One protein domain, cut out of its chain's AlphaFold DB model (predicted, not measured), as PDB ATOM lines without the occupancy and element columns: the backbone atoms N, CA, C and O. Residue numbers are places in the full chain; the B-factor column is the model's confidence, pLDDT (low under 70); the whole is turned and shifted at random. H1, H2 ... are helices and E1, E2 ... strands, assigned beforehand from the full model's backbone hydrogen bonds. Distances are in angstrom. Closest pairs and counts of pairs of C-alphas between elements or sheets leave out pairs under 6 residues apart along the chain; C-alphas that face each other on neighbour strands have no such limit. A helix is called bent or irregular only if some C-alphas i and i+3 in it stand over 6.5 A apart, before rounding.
ATOM      1  N   ILE A   8     -34.119  12.970  51.129       79.75
ATOM      2  CA  ILE A   8     -35.134  12.355  50.259       79.75
ATOM      3  C   ILE A   8     -34.779  12.578  48.784       79.75
ATOM      4  O   ILE A   8     -34.867  11.656  47.971       79.75
ATOM      5  N   LYS A   9     -34.334  13.791  48.427       82.56
ATOM      6  CA  LYS A   9     -33.926  14.112  47.051       82.56
ATOM      7  C   LYS A   9     -32.664  13.341  46.659       82.56
ATOM      8  O   LYS A   9     -32.615  12.845  45.538       82.56
ATOM      9  N   LYS A  10     -31.698  13.182  47.575       80.50
ATOM     10  CA  LYS A  10     -30.505  12.336  47.366       80.50
ATOM     11  C   LYS A  10     -30.883  10.884  47.097       80.50
ATOM     12  O   LYS A  10     -30.462  10.323  46.094       80.50
ATOM     13  N   THR A  11     -31.725  10.305  47.952       80.62
ATOM     14  CA  THR A  11     -32.165   8.909  47.818       80.62
ATOM     15  C   THR A  11     -32.910   8.693  46.501       80.62
ATOM     16  O   THR A  11     -32.630   7.739  45.781       80.62
ATOM     17  N   ARG A  12     -33.813   9.611  46.132       86.56
ATOM     18  CA  ARG A  12     -34.534   9.552  44.853       86.56
ATOM     19  C   ARG A  12     -33.595   9.686  43.655       86.56
ATOM     20  O   ARG A  12     -33.790   8.992  42.664       86.56
ATOM     21  N   PHE A  13     -32.614  10.584  43.726       88.06
ATOM     22  CA  PHE A  13     -31.617  10.744  42.671       88.06
ATOM     23  C   PHE A  13     -30.804   9.460  42.488       88.06
ATOM     24  O   PHE A  13     -30.732   8.956  41.375       88.06
ATOM     25  N   LEU A  14     -30.282   8.893  43.580       86.56
ATOM     26  CA  LEU A  14     -29.521   7.645  43.553       86.56
ATOM     27  C   LEU A  14     -30.355   6.486  42.999       86.56
ATOM     28  O   LEU A  14     -29.880   5.757  42.139       86.56
ATOM     29  N   TYR A  15     -31.611   6.355  43.437       88.38
ATOM     30  CA  TYR A  15     -32.529   5.348  42.910       88.38
ATOM     31  C   TYR A  15     -32.673   5.465  41.390       88.38
ATOM     32  O   TYR A  15     -32.476   4.487  40.681       88.38
ATOM     33  N   ARG A  16     -32.974   6.672  40.886       89.44
ATOM     34  CA  ARG A  16     -33.142   6.910  39.444       89.44
ATOM     35  C   ARG A  16     -31.859   6.655  38.666       89.44
ATOM     36  O   ARG A  16     -31.936   6.139  37.564       89.44
ATOM     37  N   PHE A  17     -30.716   7.022  39.237       90.06
ATOM     38  CA  PHE A  17     -29.408   6.806  38.631       90.06
ATOM     39  C   PHE A  17     -29.074   5.314  38.505       90.06
ATOM     40  O   PHE A  17     -28.573   4.883  37.471       90.06
ATOM     41  N   ILE A  18     -29.379   4.516  39.534       89.44
ATOM     42  CA  ILE A  18     -29.194   3.062  39.480       89.44
ATOM     43  C   ILE A  18     -30.159   2.461  38.457       89.44
ATOM     44  O   ILE A  18     -29.721   1.735  37.574       89.44
ATOM     45  N   ASP A  19     -31.445   2.812  38.531       89.69
ATOM     46  CA  ASP A  19     -32.484   2.310  37.624       89.69
ATOM     47  C   ASP A  19     -32.155   2.594  36.149       89.69
ATOM     48  O   ASP A  19     -32.286   1.707  35.315       89.69
ATOM     49  N   SER A  20     -31.633   3.788  35.832       90.75
ATOM     50  CA  SER A  20     -31.193   4.123  34.471       90.75
ATOM     51  C   SER A  20     -29.928   3.388  34.028       90.75
ATOM     52  O   SER A  20     -29.753   3.187  32.837       90.75
ATOM     53  N   SER A  21     -29.050   3.004  34.960       91.19
ATOM     54  CA  SER A  21     -27.775   2.336  34.649       91.19
ATOM     55  C   SER A  21     -27.901   0.809  34.540       91.19
ATOM     56  O   SER A  21     -27.033   0.151  33.968       91.19
ATOM     57  N   LEU A  22     -28.956   0.213  35.111       91.44
ATOM     58  CA  LEU A  22     -29.166  -1.241  35.096       91.44
ATOM     59  C   LEU A  22     -29.333  -1.825  33.679       91.44
ATOM     60  O   LEU A  22     -28.729  -2.867  33.424       91.44
ATOM     61  N   PRO A  23     -30.083  -1.200  32.747       91.88
ATOM     62  CA  PRO A  23     -30.159  -1.666  31.362       91.88
ATOM     63  C   PRO A  23     -28.796  -1.692  30.660       91.88
ATOM     64  O   PRO A  23     -28.483  -2.667  29.981       91.88
ATOM     65  N   ASP A  24     -27.947  -0.684  30.875       91.88
ATOM     66  CA  ASP A  24     -26.600  -0.651  30.289       91.88
ATOM     67  C   ASP A  24     -25.737  -1.806  30.818       91.88
ATOM     68  O   ASP A  24     -25.045  -2.492  30.059       91.88
ATOM     69  N   LEU A  25     -25.829  -2.089  32.122       92.38
ATOM     70  CA  LEU A  25     -25.166  -3.243  32.728       92.38
ATOM     71  C   LEU A  25     -25.713  -4.568  32.178       92.38
ATOM     72  O   LEU A  25     -24.943  -5.489  31.908       92.38
ATOM     73  N   ALA A  26     -27.027  -4.670  31.990       92.56
ATOM     74  CA  ALA A  26     -27.658  -5.843  31.402       92.56
ATOM     75  C   ALA A  26     -27.176  -6.075  29.959       92.56
ATOM     76  O   ALA A  26     -26.899  -7.217  29.587       92.56
ATOM     77  N   LEU A  27     -26.994  -5.007  29.172       93.31
ATOM     78  CA  LEU A  27     -26.451  -5.079  27.815       93.31
ATOM     79  C   LEU A  27     -25.005  -5.582  27.826       93.31
ATOM     80  O   LEU A  27     -24.653  -6.480  27.058       93.31
ATOM     81  N   TYR A  28     -24.183  -5.050  28.733       93.50
ATOM     82  CA  TYR A  28     -22.811  -5.507  28.926       93.50
ATOM     83  C   TYR A  28     -22.760  -6.998  29.285       93.50
ATOM     84  O   TYR A  28     -22.048  -7.766  28.641       93.50
ATOM     85  N   VAL A  29     -23.558  -7.433  30.267       93.12
ATOM     86  CA  VAL A  29     -23.614  -8.836  30.705       93.12
ATOM     87  C   VAL A  29     -24.095  -9.757  29.582       93.12
ATOM     88  O   VAL A  29     -23.549 -10.848  29.422       93.12
ATOM     89  N   LYS A  30     -25.081  -9.325  28.783       91.81
ATOM     90  CA  LYS A  30     -25.595 -10.080  27.629       91.81
ATOM     91  C   LYS A  30     -24.518 -10.301  26.566       91.81
ATOM     92  O   LYS A  30     -24.379 -11.418  26.073       91.81
ATOM     93  N   ASN A  31     -23.759  -9.257  26.243       93.94
ATOM     94  CA  ASN A  31     -22.767  -9.272  25.165       93.94
ATOM     95  C   ASN A  31     -21.390  -9.793  25.610       93.94
ATOM     96  O   ASN A  31     -20.485  -9.933  24.789       93.94
ATOM     97  N   HIS A  32     -21.207 -10.076  26.900       94.94
ATOM     98  CA  HIS A  32     -19.942 -10.563  27.429       94.94
ATOM     99  C   HIS A  32     -19.628 -11.982  26.904       94.94
ATOM    100  O   HIS A  32     -20.507 -12.846  26.934       94.94
ATOM    101  N   PRO A  33     -18.378 -12.295  26.506       94.44
ATOM    102  CA  PRO A  33     -18.014 -13.613  25.963       94.44
ATOM    103  C   PRO A  33     -18.248 -14.767  26.948       94.44
ATOM    104  O   PRO A  33     -18.495 -15.895  26.543       94.44
ATOM    105  N   LYS A  34     -18.212 -14.475  28.253       94.19
ATOM    106  CA  LYS A  34     -18.529 -15.423  29.336       94.19
ATOM    107  C   LYS A  34     -19.929 -15.225  29.918       94.19
ATOM    108  O   LYS A  34     -20.149 -15.504  31.091       94.19
ATOM    109  N   SER A  35     -20.870 -14.671  29.154       91.69
ATOM    110  CA  SER A  35     -22.217 -14.373  29.661       91.69
ATOM    111  C   SER A  35     -22.905 -15.603  30.260       91.69
ATOM    112  O   SER A  35     -23.676 -15.457  31.204       91.69
ATOM    113  N   GLN A  36     -22.624 -16.804  29.746       91.38
ATOM    114  CA  GLN A  36     -23.161 -18.074  30.247       91.38
ATOM    115  C   GLN A  36     -22.677 -18.416  31.666       91.38
ATOM    116  O   GLN A  36     -23.438 -18.991  32.439       91.38
ATOM    117  N   ASP A  37     -21.468 -17.990  32.038       94.44
ATOM    118  CA  ASP A  37     -20.904 -18.220  33.374       94.44
ATOM    119  C   ASP A  37     -21.421 -17.205  34.407       94.44
ATOM    120  O   ASP A  37     -21.358 -17.433  35.619       94.44
ATOM    121  N   ILE A  38     -21.938 -16.062  33.944       93.38
ATOM    122  CA  ILE A  38     -22.474 -15.007  34.806       93.38
ATOM    123  C   ILE A  38     -23.866 -15.426  35.294       93.38
ATOM    124  O   ILE A  38     -24.819 -15.462  34.522       93.38
ATOM    125  N   LYS A  39     -24.004 -15.706  36.595       91.69
ATOM    126  CA  LYS A  39     -25.284 -16.121  37.210       91.69
ATOM    127  C   LYS A  39     -26.125 -14.958  37.741       91.69
ATOM    128  O   LYS A  39     -27.343 -15.073  37.851       91.69
ATOM    129  N   GLY A  40     -25.495 -13.835  38.070       91.50
ATOM    130  CA  GLY A  40     -26.173 -12.672  38.630       91.50
ATOM    131  C   GLY A  40     -25.207 -11.655  39.218       91.50
ATOM    132  O   GLY A  40     -23.992 -11.855  39.227       91.50
ATOM    133  N   LEU A  41     -25.768 -10.558  39.711       91.94
ATOM    134  CA  LEU A  41     -25.063  -9.496  40.409       91.94
ATOM    135  C   LEU A  41     -25.140  -9.749  41.917       91.94
ATOM    136  O   LEU A  41     -26.228  -9.887  42.473       91.94
ATOM    137  N   ILE A  42     -23.984  -9.794  42.579       92.50
ATOM    138  CA  ILE A  42     -23.871  -9.925  44.035       92.50
ATOM    139  C   ILE A  42     -23.089  -8.725  44.563       92.50
ATOM    140  O   ILE A  42     -22.055  -8.354  44.010       92.50
ATOM    141  N   GLY A  43     -23.558  -8.134  45.655       88.88
ATOM    142  CA  GLY A  43     -22.883  -7.030  46.324       88.88
ATOM    143  C   GLY A  43     -23.117  -7.028  47.828       88.88
ATOM    144  O   GLY A  43     -23.959  -7.753  48.353       88.88
ATOM    145  N   ILE A  44     -22.361  -6.187  48.531       88.88
ATOM    146  CA  ILE A  44     -22.579  -5.886  49.948       88.88
ATOM    147  C   ILE A  44     -22.822  -4.389  50.055       88.88
ATOM    148  O   ILE A  44     -22.022  -3.596  49.563       88.88
ATOM    149  N   THR A  45     -23.915  -3.994  50.702       86.00
ATOM    150  CA  THR A  45     -24.278  -2.583  50.848       86.00
ATOM    151  C   THR A  45     -24.809  -2.281  52.240       86.00
ATOM    152  O   THR A  45     -25.451  -3.112  52.874       86.00
ATOM    153  N   MET A  46     -24.555  -1.065  52.720       82.25
ATOM    154  CA  MET A  46     -25.237  -0.492  53.889       82.25
ATOM    155  C   MET A  46     -26.467   0.336  53.497       82.25
ATOM    156  O   MET A  46     -27.183   0.839  54.365       82.25
ATOM    157  N   LEU A  47     -26.699   0.510  52.194       77.62
ATOM    158  CA  LEU A  47     -27.815   1.251  51.624       77.62
ATOM    159  C   LEU A  47     -28.877   0.245  51.180       77.62
ATOM    160  O   LEU A  47     -28.917  -0.179  50.033       77.62
ATOM    161  N   ASN A  48     -29.690  -0.178  52.146       72.12
ATOM    162  CA  ASN A  48     -30.657  -1.271  52.014       72.12
ATOM    163  C   ASN A  48     -32.093  -0.814  51.705       72.12
ATOM    164  O   ASN A  48     -33.001  -1.630  51.571       72.12
ATOM    165  N   ARG A  49     -32.334   0.497  51.622       74.88
ATOM    166  CA  ARG A  49     -33.685   1.037  51.453       74.88
ATOM    167  C   ARG A  49     -34.073   1.089  49.984       74.88
ATOM    168  O   ARG A  49     -33.437   1.788  49.203       74.88
ATOM    169  N   GLY A  50     -35.179   0.430  49.644       75.44
ATOM    170  CA  GLY A  50     -35.783   0.505  48.311       75.44
ATOM    171  C   GLY A  50     -35.085  -0.341  47.245       75.44
ATOM    172  O   GLY A  50     -35.428  -0.211  46.075       75.44
ATOM    173  N   CYS A  51     -34.146  -1.207  47.636       82.12
ATOM    174  CA  CYS A  51     -33.424  -2.090  46.722       82.12
ATOM    175  C   CYS A  51     -34.348  -3.123  46.056       82.12
ATOM    176  O   CYS A  51     -34.201  -3.401  44.871       82.12
ATOM    177  N   GLU A  52     -35.354  -3.605  46.785       84.12
ATOM    178  CA  GLU A  52     -36.362  -4.551  46.285       84.12
ATOM    179  C   GLU A  52     -37.115  -4.011  45.065       84.12
ATOM    180  O   GLU A  52     -37.337  -4.728  44.096       84.12
ATOM    181  N   LYS A  53     -37.424  -2.706  45.040       85.12
ATOM    182  CA  LYS A  53     -38.112  -2.067  43.901       85.12
ATOM    183  C   LYS A  53     -37.253  -2.003  42.634       85.12
ATOM    184  O   LYS A  53     -37.790  -1.937  41.531       85.12
ATOM    185  N   LEU A  54     -35.929  -2.043  42.783       86.38
ATOM    186  CA  LEU A  54     -34.994  -2.135  41.662       86.38
ATOM    187  C   LEU A  54     -34.863  -3.576  41.139       86.38
ATOM    188  O   LEU A  54     -34.305  -3.765  40.063       86.38
ATOM    189  N   GLY A  55     -35.430  -4.565  41.838       87.19
ATOM    190  CA  GLY A  55     -35.323  -5.990  41.515       87.19
ATOM    191  C   GLY A  55     -34.175  -6.693  42.237       87.19
ATOM    192  O   GLY A  55     -33.750  -7.749  41.791       87.19
ATOM    193  N   PHE A  56     -33.634  -6.097  43.304       90.69
ATOM    194  CA  PHE A  56     -32.639  -6.760  44.139       90.69
ATOM    195  C   PHE A  56     -33.280  -7.461  45.332       90.69
ATOM    196  O   PHE A  56     -34.103  -6.888  46.039       90.69
ATOM    197  N   GLU A  57     -32.788  -8.647  45.636       90.25
ATOM    198  CA  GLU A  57     -33.076  -9.390  46.849       90.25
ATOM    199  C   GLU A  57     -32.041  -9.041  47.925       90.25
ATOM    200  O   GLU A  57     -30.830  -9.008  47.678       90.25
ATOM    201  N   ALA A  58     -32.524  -8.734  49.128       88.25
ATOM    202  CA  ALA A  58     -31.695  -8.364  50.266       88.25
ATOM    203  C   ALA A  58     -31.599  -9.531  51.254       88.25
ATOM    204  O   ALA A  58     -32.608  -9.960  51.809       88.25
ATOM    205  N   PHE A  59     -30.381  -9.994  51.536       88.25
ATOM    206  CA  PHE A  59     -30.143 -11.068  52.500       88.25
ATOM    207  C   PHE A  59     -29.349 -10.555  53.711       88.25
ATOM    208  O   PHE A  59     -28.301  -9.914  53.546       88.25
ATOM    209  N   PRO A  60     -29.807 -10.815  54.949       84.81
ATOM    210  CA  PRO A  60     -29.057 -10.438  56.137       84.81
ATOM    211  C   PRO A  60     -27.774 -11.270  56.251       84.81
ATOM    212  O   PRO A  60     -27.761 -12.474  56.010       84.81
ATOM    213  N   ILE A  61     -26.684 -10.627  56.669       85.12
ATOM    214  CA  ILE A  61     -25.430 -11.324  56.964       85.12
ATOM    215  C   ILE A  61     -25.587 -12.072  58.295       85.12
ATOM    216  O   ILE A  61     -25.715 -11.434  59.343       85.12
ATOM    217  N   SER A  62     -25.558 -13.406  58.256       79.12
ATOM    218  CA  SER A  62     -25.750 -14.279  59.426       79.12
ATOM    219  C   SER A  62     -24.562 -14.268  60.393       79.12
ATOM    220  O   SER A  62     -24.740 -14.222  61.607       79.12
ATOM    221  N   SER A  63     -23.333 -14.271  59.877       82.81
ATOM    222  CA  SER A  63     -22.119 -14.341  60.694       82.81
ATOM    223  C   SER A  63     -21.731 -12.978  61.279       82.81
ATOM    224  O   SER A  63     -21.309 -12.074  60.550       82.81
ATOM    225  N   THR A  64     -21.792 -12.849  62.606       80.19
ATOM    226  CA  THR A  64     -21.493 -11.608  63.346       80.19
ATOM    227  C   THR A  64     -20.060 -11.106  63.137       80.19
ATOM    228  O   THR A  64     -19.855  -9.907  62.951       80.19
ATOM    229  N   ALA A  65     -19.067 -12.004  63.092       84.62
ATOM    230  CA  ALA A  65     -17.664 -11.634  62.874       84.62
ATOM    231  C   ALA A  65     -17.430 -11.045  61.470       84.62
ATOM    232  O   ALA A  65     -16.888  -9.949  61.330       84.62
ATOM    233  N   TYR A  66     -17.921 -11.722  60.426       83.31
ATOM    234  CA  TYR A  66     -17.840 -11.230  59.045       83.31
ATOM    235  C   TYR A  66     -18.602  -9.912  58.869       83.31
ATOM    236  O   TYR A  66     -18.137  -8.995  58.195       83.31
ATOM    237  N   ARG A  67     -19.766  -9.796  59.518       82.38
ATOM    238  CA  ARG A  67     -20.561  -8.571  59.537       82.38
ATOM    239  C   ARG A  67     -19.776  -7.412  60.149       82.38
ATOM    240  O   ARG A  67     -19.812  -6.326  59.582       82.38
ATOM    241  N   CYS A  68     -19.059  -7.635  61.251       81.94
ATOM    242  CA  CYS A  68     -18.208  -6.622  61.875       81.94
ATOM    243  C   CYS A  68     -17.064  -6.196  60.946       81.94
ATOM    244  O   CYS A  68     -16.884  -5.006  60.705       81.94
ATOM    245  N   LEU A  69     -16.366  -7.154  60.332       86.75
ATOM    246  CA  LEU A  69     -15.278  -6.867  59.392       86.75
ATOM    247  C   LEU A  69     -15.763  -6.040  58.194       86.75
ATOM    248  O   LEU A  69     -15.162  -5.026  57.839       86.75
ATOM    249  N   LYS A  70     -16.888  -6.434  57.586       85.06
ATOM    250  CA  LYS A  70     -17.492  -5.674  56.484       85.06
ATOM    251  C   LYS A  70     -17.993  -4.312  56.934       85.06
ATOM    252  O   LYS A  70     -17.870  -3.349  56.183       85.06
ATOM    253  N   TRP A  71     -18.506  -4.219  58.157       83.69
ATOM    254  CA  TRP A  71     -18.897  -2.945  58.735       83.69
ATOM    255  C   TRP A  71     -17.692  -2.013  58.884       83.69
ATOM    256  O   TRP A  71     -17.742  -0.902  58.369       83.69
ATOM    257  N   MET A  72     -16.582  -2.487  59.454       83.44
ATOM    258  CA  MET A  72     -15.343  -1.714  59.585       83.44
ATOM    259  C   MET A  72     -14.766  -1.280  58.237       83.44
ATOM    260  O   MET A  72     -14.303  -0.154  58.113       83.44
ATOM    261  N   SER A  73     -14.825  -2.135  57.214       83.94
ATOM    262  CA  SER A  73     -14.329  -1.796  55.874       83.94
ATOM    263  C   SER A  73     -15.170  -0.718  55.175       83.94
ATOM    264  O   SER A  73     -14.623   0.098  54.438       83.94
ATOM    265  N   LEU A  74     -16.486  -0.698  55.402       82.62
ATOM    266  CA  LEU A  74     -17.412   0.261  54.785       82.62
ATOM    267  C   LEU A  74     -17.611   1.529  55.631       82.62
ATOM    268  O   LEU A  74     -18.049   2.557  55.109       82.62
ATOM    269  N   MET A  75     -17.270   1.489  56.921       81.12
ATOM    270  CA  MET A  75     -17.452   2.603  57.849       81.12
ATOM    271  C   MET A  75     -16.724   3.890  57.411       81.12
ATOM    272  O   MET A  75     -17.369   4.938  57.463       81.12
ATOM    273  N   PRO A  76     -15.461   3.872  56.926       83.50
ATOM    274  CA  PRO A  76     -14.784   5.085  56.461       83.50
ATOM    275  C   PRO A  76     -15.538   5.765  55.317       83.50
ATOM    276  O   PRO A  76     -15.731   6.979  55.322       83.50
ATOM    277  N   ILE A  77     -16.042   4.971  54.370       83.00
ATOM    278  CA  ILE A  77     -16.828   5.464  53.236       83.00
ATOM    279  C   ILE A  77     -18.136   6.084  53.741       83.00
ATOM    280  O   ILE A  77     -18.504   7.183  53.330       83.00
ATOM    281  N   CYS A  78     -18.821   5.428  54.681       77.00
ATOM    282  CA  CYS A  78     -20.040   5.968  55.280       77.00
ATOM    283  C   CYS A  78     -19.803   7.252  56.088       77.00
ATOM    284  O   CYS A  78     -20.626   8.163  56.012       77.00
ATOM    285  N   LEU A  79     -18.696   7.352  56.827       79.25
ATOM    286  CA  LEU A  79     -18.320   8.552  57.581       79.25
ATOM    287  C   LEU A  79     -18.107   9.754  56.658       79.25
ATOM    288  O   LEU A  79     -18.584  10.843  56.960       79.25
ATOM    289  N   LEU A  80     -17.437   9.545  55.524       81.19
ATOM    290  CA  LEU A  80     -17.196  10.596  54.536       81.19
ATOM    291  C   LEU A  80     -18.454  10.947  53.732       81.19
ATOM    292  O   LEU A  80     -18.625  12.086  53.301       81.19
ATOM    293  N   SER A  81     -19.346   9.978  53.519       73.06
ATOM    294  CA  SER A  81     -20.511  10.152  52.653       73.06
ATOM    295  C   SER A  81     -21.739  10.746  53.357       73.06
ATOM    296  O   SER A  81     -22.632  11.253  52.671       73.06
ATOM    297  N   VAL A  82     -21.840  10.667  54.690       71.31
ATOM    298  CA  VAL A  82     -23.046  11.050  55.446       71.31
ATOM    299  C   VAL A  82     -22.775  12.274  56.319       71.31
ATOM    300  O   VAL A  82     -21.844  12.295  57.112       71.31
ATOM    301  N   SER A  83     -23.644  13.286  56.246       66.69
ATOM    302  CA  SER A  83     -23.486  14.539  57.002       66.69
ATOM    303  C   SER A  83     -23.684  14.390  58.523       66.69
ATOM    304  O   SER A  83     -23.268  15.257  59.283       66.69
ATOM    305  N   GLN A  84     -24.343  13.318  58.981       65.50
ATOM    306  CA  GLN A  84     -24.580  13.006  60.400       65.50
ATOM    307  C   GLN A  84     -24.396  11.500  60.680       65.50
ATOM    308  O   GLN A  84     -25.385  10.775  60.848       65.50
ATOM    309  N   PRO A  85     -23.148  11.004  60.734       62.03
ATOM    310  CA  PRO A  85     -22.867   9.570  60.817       62.03
ATOM    311  C   PRO A  85     -23.358   8.950  62.136       62.03
ATOM    312  O   PRO A  85     -24.004   7.903  62.135       62.03
ATOM    313  N   PHE A  86     -23.165   9.640  63.263       62.53
ATOM    314  CA  PHE A  86     -23.480   9.118  64.599       62.53
ATOM    315  C   PHE A  86     -24.981   8.956  64.890       62.53
ATOM    316  O   PHE A  86     -25.360   8.075  65.658       62.53
ATOM    317  N   LYS A  87     -25.867   9.734  64.246       60.59
ATOM    318  CA  LYS A  87     -27.327   9.638  64.469       60.59
ATOM    319  C   LYS A  87     -27.984   8.438  63.778       60.59
ATOM    320  O   LYS A  87     -29.080   8.042  64.168       60.59
ATOM    321  N   ASN A  88     -27.349   7.851  62.760       60.22
ATOM    322  CA  ASN A  88     -27.937   6.773  61.952       60.22
ATOM    323  C   ASN A  88     -27.150   5.455  61.999       60.22
ATOM    324  O   ASN A  88     -27.480   4.528  61.261       60.22
ATOM    325  N   LEU A  89     -26.177   5.319  62.904       60.91
ATOM    326  CA  LEU A  89     -25.281   4.157  62.990       60.91
ATOM    327  C   LEU A  89     -26.017   2.805  63.072       60.91
ATOM    328  O   LEU A  89     -25.627   1.848  62.411       60.91
ATOM    329  N   LYS A  90     -27.139   2.736  63.807       60.81
ATOM    330  CA  LYS A  90     -27.961   1.513  63.929       60.81
ATOM    331  C   LYS A  90     -28.702   1.124  62.640       60.81
ATOM    332  O   LYS A  90     -29.123  -0.018  62.509       60.81
ATOM    333  N   LYS A  91     -28.887   2.058  61.700       65.12
ATOM    334  CA  LYS A  91     -29.595   1.823  60.428       65.12
ATOM    335  C   LYS A  91     -28.660   1.341  59.314       65.12
ATOM    336  O   LYS A  91     -29.141   0.747  58.355       65.12
ATOM    337  N   HIS A  92     -27.351   1.562  59.448       68.75
ATOM    338  CA  HIS A  92     -26.333   1.175  58.467       68.75
ATOM    339  C   HIS A  92     -25.766  -0.209  58.784       68.75
ATOM    340  O   HIS A  92     -24.618  -0.372  59.193       68.75
ATOM    341  N   VAL A  93     -26.618  -1.219  58.630       77.00
ATOM    342  CA  VAL A  93     -26.216  -2.620  58.739       77.00
ATOM    343  C   VAL A  93     -25.858  -3.130  57.343       77.00
ATOM    344  O   VAL A  93     -26.674  -2.960  56.436       77.00
ATOM    345  N   PRO A  94     -24.676  -3.746  57.148       82.88
ATOM    346  CA  PRO A  94     -24.327  -4.327  55.864       82.88
ATOM    347  C   PRO A  94     -25.247  -5.514  55.580       82.88
ATOM    348  O   PRO A  94     -25.444  -6.383  56.433       82.88
ATOM    349  N   ILE A  95     -25.801  -5.527  54.376       86.06
ATOM    350  CA  ILE A  95     -26.624  -6.603  53.832       86.06
ATOM    351  C   ILE A  95     -25.992  -7.117  52.543       86.06
ATOM    352  O   ILE A  95     -25.277  -6.378  51.857       86.06
ATOM    353  N   TYR A  96     -26.279  -8.368  52.208       89.38
ATOM    354  CA  TYR A  96     -26.040  -8.870  50.868       89.38
ATOM    355  C   TYR A  96     -27.145  -8.396  49.940       89.38
ATOM    356  O   TYR A  96     -28.319  -8.384  50.307       89.38
ATOM    357  N   LEU A  97     -26.738  -8.019  48.740       91.06
ATOM    358  CA  LEU A  97     -27.609  -7.638  47.655       91.06
ATOM    359  C   LEU A  97     -27.410  -8.634  46.521       91.06
ATOM    360  O   LEU A  97     -26.273  -8.849  46.100       91.06
ATOM    361  N   PHE A  98     -28.492  -9.228  46.040       92.88
ATOM    362  CA  PHE A  98     -28.467 -10.185  44.946       92.88
ATOM    363  C   PHE A  98     -29.483  -9.798  43.878       92.88
ATOM    364  O   PHE A  98     -30.575  -9.350  44.195       92.88
ATOM    365  N   MET A  99     -29.127  -9.964  42.615       92.44
ATOM    366  CA  MET A  99     -30.059  -9.901  41.494       92.44
ATOM    367  C   MET A  99     -29.650 -10.985  40.511       92.44
ATOM    368  O   MET A  99     -28.484 -11.045  40.108       92.44
ATOM    369  N   SER A 100     -30.581 -11.856  40.132       93.31
ATOM    370  CA  SER A 100     -30.270 -12.909  39.166       93.31
ATOM    371  C   SER A 100     -29.997 -12.309  37.785       93.31
ATOM    372  O   SER A 100     -30.472 -11.220  37.449       93.31
ATOM    373  N   LYS A 101     -29.227 -13.018  36.952       92.50
ATOM    374  CA  LYS A 101     -29.010 -12.599  35.561       92.50
ATOM    375  C   LYS A 101     -30.341 -12.457  34.816       92.50
ATOM    376  O   LYS A 101     -30.495 -11.508  34.057       92.50
ATOM    377  N   ASP A 102     -31.302 -13.343  35.061       91.06
ATOM    378  CA  ASP A 102     -32.604 -13.305  34.393       91.06
ATOM    379  C   ASP A 102     -33.406 -12.053  34.778       91.06
ATOM    380  O   ASP A 102     -33.928 -11.363  33.902       91.06
ATOM    381  N   GLN A 103     -33.419 -11.689  36.068       90.44
ATOM    382  CA  GLN A 103     -34.024 -10.436  36.541       90.44
ATOM    383  C   GLN A 103     -33.330  -9.208  35.935       90.44
ATOM    384  O   GLN A 103     -33.995  -8.251  35.533       90.44
ATOM    385  N   LEU A 104     -31.999  -9.237  35.830       90.62
ATOM    386  CA  LEU A 104     -31.227  -8.162  35.208       90.62
ATOM    387  C   LEU A 104     -31.555  -8.029  33.711       90.62
ATOM    388  O   LEU A 104     -31.761  -6.922  33.223       90.62
ATOM    389  N   LEU A 105     -31.657  -9.139  32.977       90.00
ATOM    390  CA  LEU A 105     -31.997  -9.130  31.550       90.00
ATOM    391  C   LEU A 105     -33.452  -8.723  31.291       90.00
ATOM    392  O   LEU A 105     -33.733  -8.082  30.277       90.00
ATOM    393  N   GLN A 106     -34.371  -9.003  32.215       88.19
ATOM    394  CA  GLN A 106     -35.749  -8.514  32.131       88.19
ATOM    395  C   GLN A 106     -35.811  -6.977  32.106       88.19
ATOM    396  O   GLN A 106     -36.651  -6.407  31.408       88.19
ATOM    397  N   LYS A 107     -34.893  -6.293  32.805       81.25
ATOM    398  CA  LYS A 107     -34.790  -4.822  32.777       81.25
ATOM    399  C   LYS A 107     -34.423  -4.275  31.400       81.25
ATOM    400  O   LYS A 107     -34.772  -3.138  31.113       81.25
ATOM    401  N   LEU A 108     -33.772  -5.073  30.556       75.62
ATOM    402  CA  LEU A 108     -33.476  -4.724  29.167       75.62
ATOM    403  C   LEU A 108     -34.745  -4.804  28.302       75.62
ATOM    404  O   LEU A 108     -35.057  -3.876  27.568       75.62
ATOM    405  N   CYS A 109     -35.525  -5.878  28.462       58.53
ATOM    406  CA  CYS A 109     -36.748  -6.125  27.687       58.53
ATOM    407  C   CYS A 109     -37.869  -5.107  27.996       58.53
ATOM    408  O   CYS A 109     -38.639  -4.736  27.120       58.53
ATOM    409  N   GLY A 110     -37.925  -4.583  29.227       56.62
ATOM    410  CA  GLY A 110     -38.856  -3.507  29.599       56.62
ATOM    411  C   GLY A 110     -38.545  -2.131  28.985       56.62
ATOM    412  O   GLY A 110     -39.354  -1.214  29.125       56.62
ATOM    413  N   VAL A 111     -37.389  -1.964  28.330       53.59
ATOM    414  CA  VAL A 111     -37.012  -0.733  27.610       53.59
ATOM    415  C   VAL A 111     -37.479  -0.775  26.145       53.59
ATOM    416  O   VAL A 111     -37.771   0.282  25.587       53.59
TER     417      VAL A 111
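What this domain is: This is residues 8 to 111 of the 119 residues of an uncharacterized protein of Paenibacillus naphthalenovorans (UniProt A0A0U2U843). A narrow antiparallel sheet of three short strands, E1, E3, E2 in order, makes the middle, with H2 across one end and H3 with arm H1b at the other. From H1b, arm H1a reaches back past the sheet without packing on it. The printed part has 104 residues, in the order H1 E1 E2 H2 E3 H3, and is mixed, helices and strands. It is only just compact, close to loose, with a radius of gyration of the C-alphas of 15.4 A and spans of 42 by 33 by 20 A.

Where its parts are: H1, residues 8 to 31, begins at C-alpha 8 (-35.134, 12.355, 50.259). By its hydrogen bonds it was assigned as one helix, but it is bent: C-alphas 20 and 23 are 6.7 A apart. Its arms are H1a, residues 8 to 20, 18.2 A long, and H1b, residues 23 to 31. E1 is residues 40 to 45, 16.0 A, and E2 residues 57 to 60. H2, residues 64 to 81, 24.3 A, is only just irregular, with C-alphas 73 and 76 6.9 A apart, and has a kink of 43 degrees near residue 74. E3 is residues 95 to 100, 16.4 A; H3, residues 101 to 111, 16.4 A, ends at (-37.012, -0.733, 27.610).

How they stand to each other: E1 and E3 are antiparallel at 164 degrees, with N 43 and O 97 within hydrogen-bond range at 2.8 A. E3 and E2 are antiparallel at 150 degrees, with N 57 and O 98 at 2.7 A. H2 only grazes the sheet, with residues 67 to 74, and H3 with residues 101 to 106. H1b touches H3 at a steep tilt of 59 degrees, opposite ways; the closest C-alphas, of Pro 23 and Leu 108, are 5.0 A apart. H1a is not on the sheet and touches no helix. Every O i to N i+4 pair is within hydrogen-bond range in H1a and H1b, against 12 of 14 in H2 and 5 of 7 in H3.

The domain as a whole: The C-alphas of Pro 33 and Lys 87, the two farthest apart, are 45.9 A apart. The printed part has no cut. The links E1 to E2 and H2 to E3 are long. Residues 83 to 92 and 109 to 111 have pLDDT under 70.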